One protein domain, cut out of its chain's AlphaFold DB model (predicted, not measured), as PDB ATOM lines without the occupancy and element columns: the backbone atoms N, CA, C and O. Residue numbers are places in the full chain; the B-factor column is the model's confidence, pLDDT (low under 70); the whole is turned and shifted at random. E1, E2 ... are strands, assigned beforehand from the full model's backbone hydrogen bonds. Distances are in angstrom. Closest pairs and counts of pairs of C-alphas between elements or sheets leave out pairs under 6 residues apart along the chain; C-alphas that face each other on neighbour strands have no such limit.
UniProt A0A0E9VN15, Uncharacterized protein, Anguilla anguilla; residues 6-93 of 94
ATOM      1  N   GLY A   6     -35.419  11.473   2.080       91.12
ATOM      2  CA  GLY A   6     -36.463  11.212   1.097       91.12
ATOM      3  C   GLY A   6     -36.326   9.850   0.426       91.12
ATOM      4  O   GLY A   6     -35.229   9.307   0.295       91.12
ATOM      5  N   LEU A   7     -37.455   9.324  -0.025       94.88
ATOM      6  CA  LEU A   7     -37.555   8.286  -1.037       94.88
ATOM      7  C   LEU A   7     -38.400   8.846  -2.181       94.88
ATOM      8  O   LEU A   7     -39.473   9.389  -1.937       94.88
ATOM      9  N   TYR A   8     -37.934   8.679  -3.413       96.56
ATOM     10  CA  TYR A   8     -38.712   8.941  -4.618       96.56
ATOM     11  C   TYR A   8     -38.392   7.844  -5.627       96.56
ATOM     12  O   TYR A   8     -37.232   7.680  -6.010       96.56
ATOM     13  N   TYR A   9     -39.405   7.084  -6.030       97.25
ATOM     14  CA  TYR A   9     -39.271   6.054  -7.050       97.25
ATOM     15  C   TYR A   9     -40.513   6.011  -7.936       97.25
ATOM     16  O   TYR A   9     -41.639   6.043  -7.438       97.25
ATOM     17  N   THR A  10     -40.300   5.900  -9.244       97.06
ATOM     18  CA  THR A  10     -41.355   5.737 -10.248       97.06
ATOM     19  C   THR A  10     -40.896   4.761 -11.322       97.06
ATOM     20  O   THR A  10     -39.788   4.893 -11.844       97.06
ATOM     21  N   CYS A  11     -41.769   3.837 -11.698       95.88
ATOM     22  CA  CYS A  11     -41.669   3.078 -12.932       95.88
ATOM     23  C   CYS A  11     -41.947   3.978 -14.147       95.88
ATOM     24  O   CYS A  11     -42.443   5.102 -14.014       95.88
ATOM     25  N   SER A  12     -41.606   3.505 -15.349       92.00
ATOM     26  CA  SER A  12     -41.936   4.235 -16.577       92.00
ATOM     27  C   SER A  12     -43.460   4.348 -16.743       92.00
ATOM     28  O   SER A  12     -44.203   3.542 -16.195       92.00
ATOM     29  N   GLY A  13     -43.957   5.306 -17.532       87.69
ATOM     30  CA  GLY A  13     -45.406   5.526 -17.718       87.69
ATOM     31  C   GLY A  13     -46.179   4.384 -18.403       87.69
ATOM     32  O   GLY A  13     -47.349   4.552 -18.739       87.69
ATOM     33  N   ARG A  14     -45.533   3.243 -18.657       91.50
ATOM     34  CA  ARG A  14     -46.125   2.000 -19.178       91.50
ATOM     35  C   ARG A  14     -45.989   0.831 -18.202       91.50
ATOM     36  O   ARG A  14     -46.605  -0.218 -18.398       91.50
ATOM     37  N   ASP A  15     -45.202   1.022 -17.150       94.94
ATOM     38  CA  ASP A  15     -44.811  -0.017 -16.217       94.94
ATOM     39  C   ASP A  15     -45.396   0.267 -14.836       94.94
ATOM     40  O   ASP A  15     -45.443   1.403 -14.364       94.94
ATOM     41  N   SER A  16     -45.802  -0.790 -14.153       95.25
ATOM     42  CA  SER A  16     -46.232  -0.737 -12.764       95.25
ATOM     43  C   SER A  16     -45.185  -1.356 -11.853       95.25
ATOM     44  O   SER A  16     -44.365  -2.171 -12.287       95.25
ATOM     45  N   ILE A  17     -45.254  -1.026 -10.567       96.94
ATOM     46  CA  ILE A  17     -44.474  -1.731  -9.554       96.94
ATOM     47  C   ILE A  17     -44.963  -3.184  -9.503       96.94
ATOM     48  O   ILE A  17     -46.157  -3.448  -9.369       96.94
ATOM     49  N   SER A  18     -44.035  -4.127  -9.634       97.19
ATOM     50  CA  SER A  18     -44.289  -5.570  -9.566       97.19
ATOM     51  C   SER A  18     -43.766  -6.199  -8.278       97.19
ATOM     52  O   SER A  18     -44.260  -7.243  -7.858       97.19
ATOM     53  N   MET A  19     -42.790  -5.559  -7.633       97.50
ATOM     54  CA  MET A  19     -42.242  -5.983  -6.353       97.50
ATOM     55  C   MET A  19     -41.776  -4.770  -5.558       97.50
ATOM     56  O   MET A  19     -41.172  -3.850  -6.112       97.50
ATOM     57  N   ILE A  20     -42.032  -4.809  -4.255       96.44
ATOM     58  CA  ILE A  20     -41.486  -3.877  -3.273       96.44
ATOM     59  C   ILE A  20     -40.781  -4.734  -2.234       96.44
ATOM     60  O   ILE A  20     -41.405  -5.606  -1.628       96.44
ATOM     61  N   THR A  21     -39.497  -4.492  -2.019       96.56
ATOM     62  CA  THR A  21     -38.772  -5.096  -0.902       96.56
ATOM     63  C   THR A  21     -38.201  -4.012  -0.015       96.56
ATOM     64  O   THR A  21     -37.995  -2.866  -0.421       96.56
ATOM     65  N   SER A  22     -37.990  -4.362   1.247       94.38
ATOM     66  CA  SER A  22     -37.406  -3.436   2.192       94.38
ATOM     67  C   SER A  22     -36.527  -4.160   3.192       94.38
ATOM     68  O   SER A  22     -36.798  -5.306   3.555       94.38
ATOM     69  N   LYS A  23     -35.485  -3.475   3.653       94.00
ATOM     70  CA  LYS A  23     -34.642  -3.937   4.757       94.00
ATOM     71  C   LYS A  23     -34.407  -2.807   5.743       94.00
ATOM     72  O   LYS A  23     -34.227  -1.657   5.338       94.00
ATOM     73  N   HIS A  24     -34.407  -3.141   7.027       88.75
ATOM     74  CA  HIS A  24     -33.940  -2.220   8.052       88.75
ATOM     75  C   HIS A  24     -32.414  -2.095   7.963       88.75
ATOM     76  O   HIS A  24     -31.723  -3.105   7.820       88.75
ATOM     77  N   ASP A  25     -31.898  -0.871   8.005       88.81
ATOM     78  CA  ASP A  25     -30.465  -0.581   8.009       88.81
ATOM     79  C   ASP A  25     -30.122   0.141   9.315       88.81
ATOM     80  O   ASP A  25     -30.390   1.332   9.446       88.81
ATOM     81  N   ASN A  26     -29.529  -0.583  10.272       87.69
ATOM     82  CA  ASN A  26     -29.166  -0.039  11.587       87.69
ATOM     83  C   ASN A  26     -28.128   1.097  11.484       87.69
ATOM     84  O   ASN A  26     -28.082   1.983  12.319       87.69
ATOM     85  N   GLY A  27     -27.286   1.135  10.445       86.56
ATOM     86  CA  GLY A  27     -26.341   2.247  10.284       86.56
ATOM     87  C   GLY A  27     -27.049   3.564   9.957       86.56
ATOM     88  O   GLY A  27     -26.574   4.644  10.308       86.56
ATOM     89  N   ARG A  28     -28.186   3.475   9.266       81.44
ATOM     90  CA  ARG A  28     -29.039   4.613   8.904       81.44
ATOM     91  C   ARG A  28     -30.200   4.821   9.877       81.44
ATOM     92  O   ARG A  28     -30.886   5.826   9.708       81.44
ATOM     93  N   GLU A  29     -30.417   3.867  10.789       88.06
ATOM     94  CA  GLU A  29     -31.613   3.695  11.631       88.06
ATOM     95  C   GLU A  29     -32.905   3.951  10.848       88.06
ATOM     96  O   GLU A  29     -33.784   4.708  11.241       88.06
ATOM     97  N   ASP A  30     -32.968   3.392   9.637       88.50
ATOM     98  CA  ASP A  30     -34.055   3.658   8.703       88.50
ATOM     99  C   ASP A  30     -34.143   2.544   7.655       88.50
ATOM    100  O   ASP A  30     -33.193   1.806   7.375       88.50
ATOM    101  N   ARG A  31     -35.304   2.432   7.023       90.19
ATOM    102  CA  ARG A  31     -35.587   1.419   6.016       90.19
ATOM    103  C   ARG A  31     -35.036   1.822   4.649       90.19
ATOM    104  O   ARG A  31     -35.222   2.946   4.176       90.19
ATOM    105  N   VAL A  32     -34.370   0.878   3.995       91.44
ATOM    106  CA  VAL A  32     -33.955   0.969   2.592       91.44
ATOM    107  C   VAL A  32     -34.962   0.198   1.753       91.44
ATOM    108  O   VAL A  32     -35.341  -0.915   2.116       91.44
ATOM    109  N   TRP A  33     -35.389   0.807   0.655       94.56
ATOM    110  CA  TRP A  33     -36.445   0.310  -0.215       94.56
ATOM    111  C   TRP A  33     -35.875  -0.030  -1.581       94.56
ATOM    112  O   TRP A  33     -35.030   0.710  -2.088       94.56
ATOM    113  N   ASP A  34     -36.350  -1.127  -2.153       96.31
ATOM    114  CA  ASP A  34     -36.012  -1.554  -3.503       96.31
ATOM    115  C   ASP A  34     -37.275  -1.961  -4.266       96.31
ATOM    116  O   ASP A  34     -38.250  -2.449  -3.679       96.31
ATOM    117  N   PHE A  35     -37.259  -1.721  -5.572       97.38
ATOM    118  CA  PHE A  35     -38.440  -1.777  -6.425       97.38
ATOM    119  C   PHE A  35     -38.130  -2.476  -7.739       97.38
ATOM    120  O   PHE A  35     -37.102  -2.230  -8.369       97.38
ATOM    121  N   SER A  36     -39.068  -3.301  -8.192       98.19
ATOM    122  CA  SER A  36     -39.069  -3.841  -9.552       98.19
ATOM    123  C   SER A  36     -40.275  -3.326 -10.323       98.19
ATOM    124  O   SER A  36     -41.363  -3.184  -9.761       98.19
ATOM    125  N   CYS A  37     -40.080  -3.092 -11.618       97.81
ATOM    126  CA  CYS A  37     -41.131  -2.683 -12.540       97.81
ATOM    127  C   CYS A  37     -41.491  -3.824 -13.496       97.81
ATOM    128  O   CYS A  37     -40.662  -4.682 -13.808       97.81
ATOM    129  N   LYS A  38     -42.731  -3.829 -13.976       96.62
ATOM    130  CA  LYS A  38     -43.198  -4.703 -15.054       96.62
ATOM    131  C   LYS A  38     -44.100  -3.903 -15.983       96.62
ATOM    132  O   LYS A  38     -44.926  -3.134 -15.503       96.62
ATOM    133  N   GLN A  39     -43.969  -4.129 -17.288       95.12
ATOM    134  CA  GLN A  39     -44.877  -3.547 -18.267       95.12
ATOM    135  C   GLN A  39     -46.314  -4.006 -18.010       95.12
ATOM    136  O   GLN A  39     -46.592  -5.208 -17.948       95.12
ATOM    137  N   SER A  40     -47.203  -3.028 -17.865       92.38
ATOM    138  CA  SER A  40     -48.627  -3.224 -17.577       92.38
ATOM    139  C   SER A  40     -49.527  -2.600 -18.641       92.38
ATOM    140  O   SER A  40     -50.688  -2.986 -18.738       92.38
ATOM    141  N   PHE A  41     -48.994  -1.692 -19.466       89.44
ATOM    142  CA  PHE A  41     -49.713  -1.065 -20.575       89.44
ATOM    143  C   PHE A  41     -48.890  -1.079 -21.871       89.44
ATOM    144  O   PHE A  41     -47.656  -1.008 -21.857       89.44
ATOM    145  N   ASP A  42     -49.581  -1.130 -23.010       88.38
ATOM    146  CA  ASP A  42     -48.957  -1.059 -24.339       88.38
ATOM    147  C   ASP A  42     -48.569   0.380 -24.720       88.38
ATOM    148  O   ASP A  42     -47.593   0.617 -25.439       88.38
ATOM    149  N   SER A  43     -49.303   1.362 -24.192       86.56
ATOM    150  CA  SER A  43     -49.125   2.793 -24.433       86.56
ATOM    151  C   SER A  43     -48.927   3.563 -23.125       86.56
ATOM    152  O   SER A  43     -49.163   3.048 -22.034       86.56
ATOM    153  N   PHE A  44     -48.435   4.802 -23.232       84.00
ATOM    154  CA  PHE A  44     -48.273   5.674 -22.070       84.00
ATOM    155  C   PHE A  44     -49.626   5.958 -21.408       84.00
ATOM    156  O   PHE A  44     -50.586   6.350 -22.071       84.00
ATOM    157  N   SER A  45     -49.654   5.795 -20.092       83.56
ATOM    158  CA  SER A  45     -50.806   6.045 -19.228       83.56
ATOM    159  C   SER A  45     -50.720   7.423 -18.564       83.56
ATOM    160  O   SER A  45     -49.650   8.035 -18.509       83.56
ATOM    161  N   GLU A  46     -51.851   7.933 -18.075       86.75
ATOM    162  CA  GLU A  46     -51.852   9.143 -17.244       86.75
ATOM    163  C   GLU A  46     -51.458   8.800 -15.808       86.75
ATOM    164  O   GLU A  46     -51.972   7.841 -15.230       86.75
ATOM    165  N   CYS A  47     -50.550   9.597 -15.237       88.56
ATOM    166  CA  CYS A  47     -50.018   9.388 -13.894       88.56
ATOM    167  C   CYS A  47     -50.602  10.400 -12.906       88.56
ATOM    168  O   CYS A  47     -50.585  11.605 -13.166       88.56
ATOM    169  N   PHE A  48     -50.990   9.933 -11.722       92.12
ATOM    170  CA  PHE A  48     -51.491  10.783 -10.644       92.12
ATOM    171  C   PHE A  48     -50.819  10.428  -9.322       92.12
ATOM    172  O   PHE A  48     -50.677   9.257  -8.981       92.12
ATOM    173  N   TRP A  49     -50.426  11.447  -8.559       96.06
ATOM    174  CA  TRP A  49     -49.984  11.275  -7.179       96.06
ATOM    175  C   TRP A  49     -51.155  11.476  -6.226       96.06
ATOM    176  O   TRP A  49     -51.898  12.452  -6.332       96.06
ATOM    177  N   SER A  50     -51.285  10.575  -5.261       96.56
ATOM    178  CA  SER A  50     -52.151  10.795  -4.103       96.56
ATOM    179  C   SER A  50     -51.619  11.935  -3.214       96.56
ATOM    180  O   SER A  50     -50.421  12.251  -3.237       96.56
ATOM    181  N   PRO A  51     -52.482  12.557  -2.387       96.81
ATOM    182  CA  PRO A  51     -52.014  13.273  -1.203       96.81
ATOM    183  C   PRO A  51     -51.300  12.306  -0.240       96.81
ATOM    184  O   PRO A  51     -51.258  11.098  -0.470       96.81
ATOM    185  N   TYR A  52     -50.745  12.820   0.862       97.69
ATOM    186  CA  TYR A  52     -50.188  11.933   1.884       97.69
ATOM    187  C   TYR A  52     -51.268  11.004   2.440       97.69
ATOM    188  O   TYR A  52     -52.288  11.485   2.934       97.69
ATOM    189  N   VAL A  53     -51.026   9.696   2.366       97.81
ATOM    190  CA  VAL A  53     -52.017   8.662   2.705       97.81
ATOM    191  C   VAL A  53     -52.038   8.304   4.191       97.81
ATOM    192  O   VAL A  53     -52.946   7.611   4.632       97.81
ATOM    193  N   ASN A  54     -51.060   8.786   4.960       98.00
ATOM    194  CA  ASN A  54     -50.953   8.578   6.401       98.00
ATOM    195  C   ASN A  54     -50.413   9.824   7.121       98.00
ATOM    196  O   ASN A  54     -49.754  10.688   6.514       98.00
ATOM    197  N   TRP A  55     -50.674   9.915   8.424       97.50
ATOM    198  CA  TRP A  55     -49.850  10.690   9.355       97.50
ATOM    199  C   TRP A  55     -48.723   9.826   9.941       97.50
ATOM    200  O   TRP A  55     -48.620   8.645   9.631       97.50
ATOM    201  N   PHE A  56     -47.826  10.454  10.707       96.12
ATOM    202  CA  PHE A  56     -46.795   9.721  11.445       96.12
ATOM    203  C   PHE A  56     -47.432   8.872  12.545       96.12
ATOM    204  O   PHE A  56     -48.442   9.295  13.106       96.12
ATOM    205  N   ASP A  57     -46.811   7.739  12.860       95.25
ATOM    206  CA  ASP A  57     -47.257   6.764  13.863       95.25
ATOM    207  C   ASP A  57     -48.640   6.155  13.556       95.25
ATOM    208  O   ASP A  57     -49.282   5.564  14.424       95.25
ATOM    209  N   GLU A  58     -49.100   6.282  12.307       96.44
ATOM    210  CA  GLU A  58     -50.360   5.722  11.826       96.44
ATOM    211  C   GLU A  58     -50.118   4.684  10.730       96.44
ATOM    212  O   GLU A  58     -49.370   4.899   9.769       96.44
ATOM    213  N   GLU A  59     -50.825   3.563  10.848       95.62
ATOM    214  CA  GLU A  59     -50.939   2.588   9.773       95.62
ATOM    215  C   GLU A  59     -51.786   3.146   8.623       95.62
ATOM    216  O   GLU A  59     -52.666   3.986   8.810       95.62
ATOM    217  N   PHE A  60     -51.565   2.633   7.414       96.62
ATOM    218  CA  PHE A  60     -52.436   2.925   6.284       96.62
ATOM    219  C   PHE A  60     -52.621   1.706   5.394       96.62
ATOM    220  O   PHE A  60     -51.748   0.853   5.261       96.62
ATOM    221  N   THR A  61     -53.768   1.673   4.726       96.31
ATOM    222  CA  THR A  61     -54.017   0.804   3.580       96.31
ATOM    223  C   THR A  61     -54.326   1.696   2.392       96.31
ATOM    224  O   THR A  61     -55.186   2.570   2.475       96.31
ATOM    225  N   PHE A  62     -53.624   1.486   1.282       94.75
ATOM    226  CA  PHE A  62     -53.908   2.169   0.028       94.75
ATOM    227  C   PHE A  62     -54.429   1.160  -0.990       94.75
ATOM    228  O   PHE A  62     -53.802   0.132  -1.239       94.75
ATOM    229  N   SER A  63     -55.577   1.460  -1.587       94.06
ATOM    230  CA  SER A  63     -56.152   0.673  -2.672       94.06
ATOM    231  C   SER A  63     -56.403   1.583  -3.861       94.06
ATOM    232  O   SER A  63     -57.006   2.647  -3.725       94.06
ATOM    233  N   CYS A  64     -55.934   1.158  -5.029       89.62
ATOM    234  CA  CYS A  64     -56.230   1.849  -6.272       89.62
ATOM    235  C   CYS A  64     -57.738   1.797  -6.562       89.62
ATOM    236  O   CYS A  64     -58.353   0.742  -6.374       89.62
ATOM    237  N   PRO A  65     -58.331   2.883  -7.085       85.25
ATOM    238  CA  PRO A  65     -59.630   2.799  -7.736       85.25
ATOM    239  C   PRO A  65     -59.584   1.810  -8.911       85.25
ATOM    240  O   PRO A  65     -58.511   1.477  -9.426       85.25
ATOM    241  N   SER A  66     -60.751   1.361  -9.373       85.88
ATOM    242  CA  SER A  66     -60.845   0.502 -10.558       85.88
ATOM    243  C   SER A  66     -60.114   1.122 -11.752       85.88
ATOM    244  O   SER A  66     -60.244   2.318 -12.003       85.88
ATOM    245  N   ASN A  67     -59.379   0.295 -12.501       86.50
ATOM    246  CA  ASN A  67     -58.572   0.672 -13.673       86.50
ATOM    247  C   ASN A  67     -57.304   1.492 -13.381       86.50
ATOM    248  O   ASN A  67     -56.682   1.993 -14.319       86.50
ATOM    249  N   TYR A  68     -56.893   1.590 -12.116       92.00
ATOM    250  CA  TYR A  68     -55.606   2.164 -11.744       92.00
ATOM    251  C   TYR A  68     -54.636   1.100 -11.230       92.00
ATOM    252  O   TYR A  68     -55.033   0.139 -10.568       92.00
ATOM    253  N   ILE A  69     -53.344   1.301 -11.477       94.00
ATOM    254  CA  ILE A  69     -52.268   0.444 -10.965       94.00
ATOM    255  C   ILE A  69     -51.147   1.288 -10.357       94.00
ATOM    256  O   ILE A  69     -50.884   2.396 -10.812       94.00
ATOM    257  N   ILE A  70     -50.492   0.786  -9.312       96.44
ATOM    258  CA  ILE A  70     -49.410   1.502  -8.626       96.44
ATOM    259  C   ILE A  70     -48.152   1.513  -9.501       96.44
ATOM    260  O   ILE A  70     -47.682   0.459  -9.931       96.44
ATOM    261  N   SER A  71     -47.560   2.687  -9.707       96.75
ATOM    262  CA  SER A  71     -46.306   2.853 -10.461       96.75
ATOM    263  C   SER A  71     -45.201   3.558  -9.698       96.75
ATOM    264  O   SER A  71     -44.075   3.596 -10.180       96.75
ATOM    265  N   GLY A  72     -45.476   4.122  -8.527       97.12
ATOM    266  CA  GLY A  72     -44.475   4.904  -7.818       97.12
ATOM    267  C   GLY A  72     -44.807   5.136  -6.358       97.12
ATOM    268  O   GLY A  72     -45.956   5.019  -5.929       97.12
ATOM    269  N   MET A  73     -43.772   5.467  -5.595       97.69
ATOM    270  CA  MET A  73     -43.851   5.773  -4.173       97.69
ATOM    271  C   MET A  73     -42.914   6.934  -3.844       97.69
ATOM    272  O   MET A  73     -41.751   6.957  -4.254       97.69
ATOM    273  N   GLU A  74     -43.423   7.888  -3.074       97.44
ATOM    274  CA  GLU A  74     -42.661   8.998  -2.511       97.44
ATOM    275  C   GLU A  74     -42.847   8.971  -0.995       97.44
ATOM    276  O   GLU A  74     -43.963   8.799  -0.496       97.44
ATOM    277  N   SER A  75     -41.769   9.150  -0.240       96.56
ATOM    278  CA  SER A  75     -41.876   9.394   1.193       96.56
ATOM    279  C   SER A  75     -40.788  10.295   1.721       96.56
ATOM    280  O   SER A  75     -39.743  10.497   1.104       96.56
ATOM    281  N   TYR A  76     -41.030  10.818   2.913       94.31
ATOM    282  CA  TYR A  76     -40.001  11.475   3.693       94.31
ATOM    283  C   TYR A  76     -40.017  10.945   5.117       94.31
ATOM    284  O   TYR A  76     -41.080  10.749   5.708       94.31
ATOM    285  N   HIS A  77     -38.819  10.717   5.645       92.12
ATOM    286  CA  HIS A  77     -38.597  10.345   7.032       92.12
ATOM    287  C   HIS A  77     -38.482  11.588   7.916       92.12
ATOM    288  O   HIS A  77     -37.880  12.594   7.512       92.12
ATOM    289  N   LYS A  78     -39.030  11.521   9.131       91.94
ATOM    290  CA  LYS A  78     -38.879  12.576  10.134       91.94
ATOM    291  C   LYS A  78     -38.478  11.980  11.479       91.94
ATOM    292  O   LYS A  78     -39.332  11.498  12.209       91.94
ATOM    293  N   ASN A  79     -37.215  12.181  11.854       88.50
ATOM    294  CA  ASN A  79     -36.601  11.635  13.074       88.50
ATOM    295  C   ASN A  79     -37.395  11.900  14.363       88.50
ATOM    296  O   ASN A  79     -37.421  11.079  15.257       88.50
ATOM    297  N   LYS A  80     -38.115  13.028  14.480       90.44
ATOM    298  CA  LYS A  80     -38.964  13.266  15.666       90.44
ATOM    299  C   LYS A  80     -39.954  12.111  15.928       90.44
ATOM    300  O   LYS A  80     -40.303  11.888  17.080       90.44
ATOM    301  N   TYR A  81     -40.415  11.462  14.865       91.44
ATOM    302  CA  TYR A  81     -41.351  10.342  14.902       91.44
ATOM    303  C   TYR A  81     -40.666   9.005  14.590       91.44
ATOM    304  O   TYR A  81     -41.279   7.968  14.762       91.44
ATOM    305  N   GLU A  82     -39.418   9.026  14.100       92.12
ATOM    306  CA  GLU A  82     -38.742   7.853  13.517       92.12
ATOM    307  C   GLU A  82     -39.631   7.094  12.501       92.12
ATOM    308  O   GLU A  82     -39.635   5.867  12.411       92.12
ATOM    309  N   ASP A  83     -40.418   7.860  11.731       93.38
ATOM    310  CA  ASP A  83     -41.443   7.342  10.825       93.38
ATOM    311  C   ASP A  83     -41.563   8.173   9.530       93.38
ATOM    312  O   ASP A  83     -40.953   9.244   9.359       93.38
ATOM    313  N   ARG A  84     -42.317   7.647   8.560       94.62
ATOM    314  CA  ARG A  84     -42.435   8.129   7.187       94.62
ATOM    315  C   ARG A  84     -43.874   8.464   6.821       94.62
ATOM    316  O   ARG A  84     -44.797   7.683   7.036       94.62
ATOM    317  N   ARG A  85     -44.038   9.585   6.118       96.69
ATOM    318  CA  ARG A  85     -45.284   9.879   5.397       96.69
ATOM    319  C   ARG A  85     -45.172   9.489   3.940       96.69
ATOM    320  O   ARG A  85     -44.160   9.787   3.305       96.69
ATOM    321  N   TRP A  86     -46.235   8.898   3.413       97.50
ATOM    322  CA  TRP A  86     -46.244   8.259   2.103       97.50
ATOM    323  C   TRP A  86     -47.179   8.948   1.121       97.50
ATOM    324  O   TRP A  86     -48.286   9.342   1.481       97.50
ATOM    325  N   LYS A  87     -46.747   9.046  -0.132       98.00
ATOM    326  CA  LYS A  87     -47.607   9.242  -1.299       98.00
ATOM    327  C   LYS A  87     -47.399   8.082  -2.257       98.00
ATOM    328  O   LYS A  87     -46.287   7.570  -2.401       98.00
ATOM    329  N   ILE A  88     -48.467   7.721  -2.947       97.81
ATOM    330  CA  ILE A  88     -48.500   6.654  -3.945       97.81
ATOM    331  C   ILE A  88     -48.845   7.258  -5.304       97.81
ATOM    332  O   ILE A  88     -49.799   8.038  -5.404       97.81
ATOM    333  N   GLN A  89     -48.071   6.906  -6.328       96.69
ATOM    334  CA  GLN A  89     -48.372   7.224  -7.717       96.69
ATOM    335  C   GLN A  89     -49.160   6.079  -8.335       96.69
ATOM    336  O   GLN A  89     -48.797   4.908  -8.185       96.69
ATOM    337  N   VAL A  90     -50.204   6.436  -9.069       95.06
ATOM    338  CA  VAL A  90     -51.027   5.503  -9.826       95.06
ATOM    339  C   VAL A  90     -51.065   5.879 -11.300       95.06
ATOM    340  O   VAL A  90     -51.002   7.058 -11.651       95.06
ATOM    341  N   LEU A  91     -51.191   4.864 -12.145       92.62
ATOM    342  CA  LEU A  91     -51.379   4.968 -13.586       92.62
ATOM    343  C   LEU A  91     -52.789   4.553 -13.958       92.62
ATOM    344  O   LEU A  91     -53.273   3.546 -13.442       92.62
ATOM    345  N   GLN A  92     -53.396   5.277 -14.890       88.50
ATOM    346  CA  GLN A  92     -54.673   4.918 -15.498       88.50
ATOM    347  C   GLN A  92     -54.480   4.574 -16.972       88.50
ATOM    348  O   GLN A  92     -53.974   5.405 -17.735       88.50
ATOM    349  N   SER A  93     -54.934   3.390 -17.397       73.31
ATOM    350  CA  SER A  93     -55.116   3.162 -18.835       73.31
ATOM    351  C   SER A  93     -56.155   4.144 -19.354       73.31
ATOM    352  O   SER A  93     -57.231   4.266 -18.765       73.31
TER     353      SER A  93
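This is residues 6 to 93 of the 94 residues of an uncharacterized protein of Anguilla anguilla (UniProt A0A0E9VN15). Two long strand hairpins, E2-E3 and E5-E6, run lengthwise; E1 and E4 border the second, making a curled sheet like part of a barrel, and the long link, residues 50 to 67, loops along the side away from E2-E3. The 88 printed residues hold six strands, E1 to E6, and no named helix: all strand. The sheet E1-E5-E6-E4 is antiparallel. The whole is compact, radius of gyration of the C-alphas 13.9 A, yet elongated, 42 by 23 by 17 A.

E1, residues 6 to 10, begins at C-alpha (-36.463, 11.212, 1.097). E2, 15 to 25, spans 28.2 A; E3, 30 to 39, 29.9 A. E4 is 46 to 49. E5, 68 to 78, spans 29.4 A; E6, 83 to 92, 29.6 A, ends at (-54.673, 4.918, -15.498).

Within hydrogen-bond range are N 7 and O 75 of E1-E5, 2.8 A; N 87 and O 74 of E5-E6, 2.8 A; N 48 and O 90 of E4-E6, 2.9 A; N 21 and O 34 of E2-E3, 2.9 A. The closest C-alphas of E2 and E5, Ser 16 and Ser 71, are 4.3 A apart. E3 and E6 are apart.

The farthest C-alphas, Asp 42 and Lys 80, are 43.7 A apart. The printed part has no cut; no printed residue is under pLDDT 70.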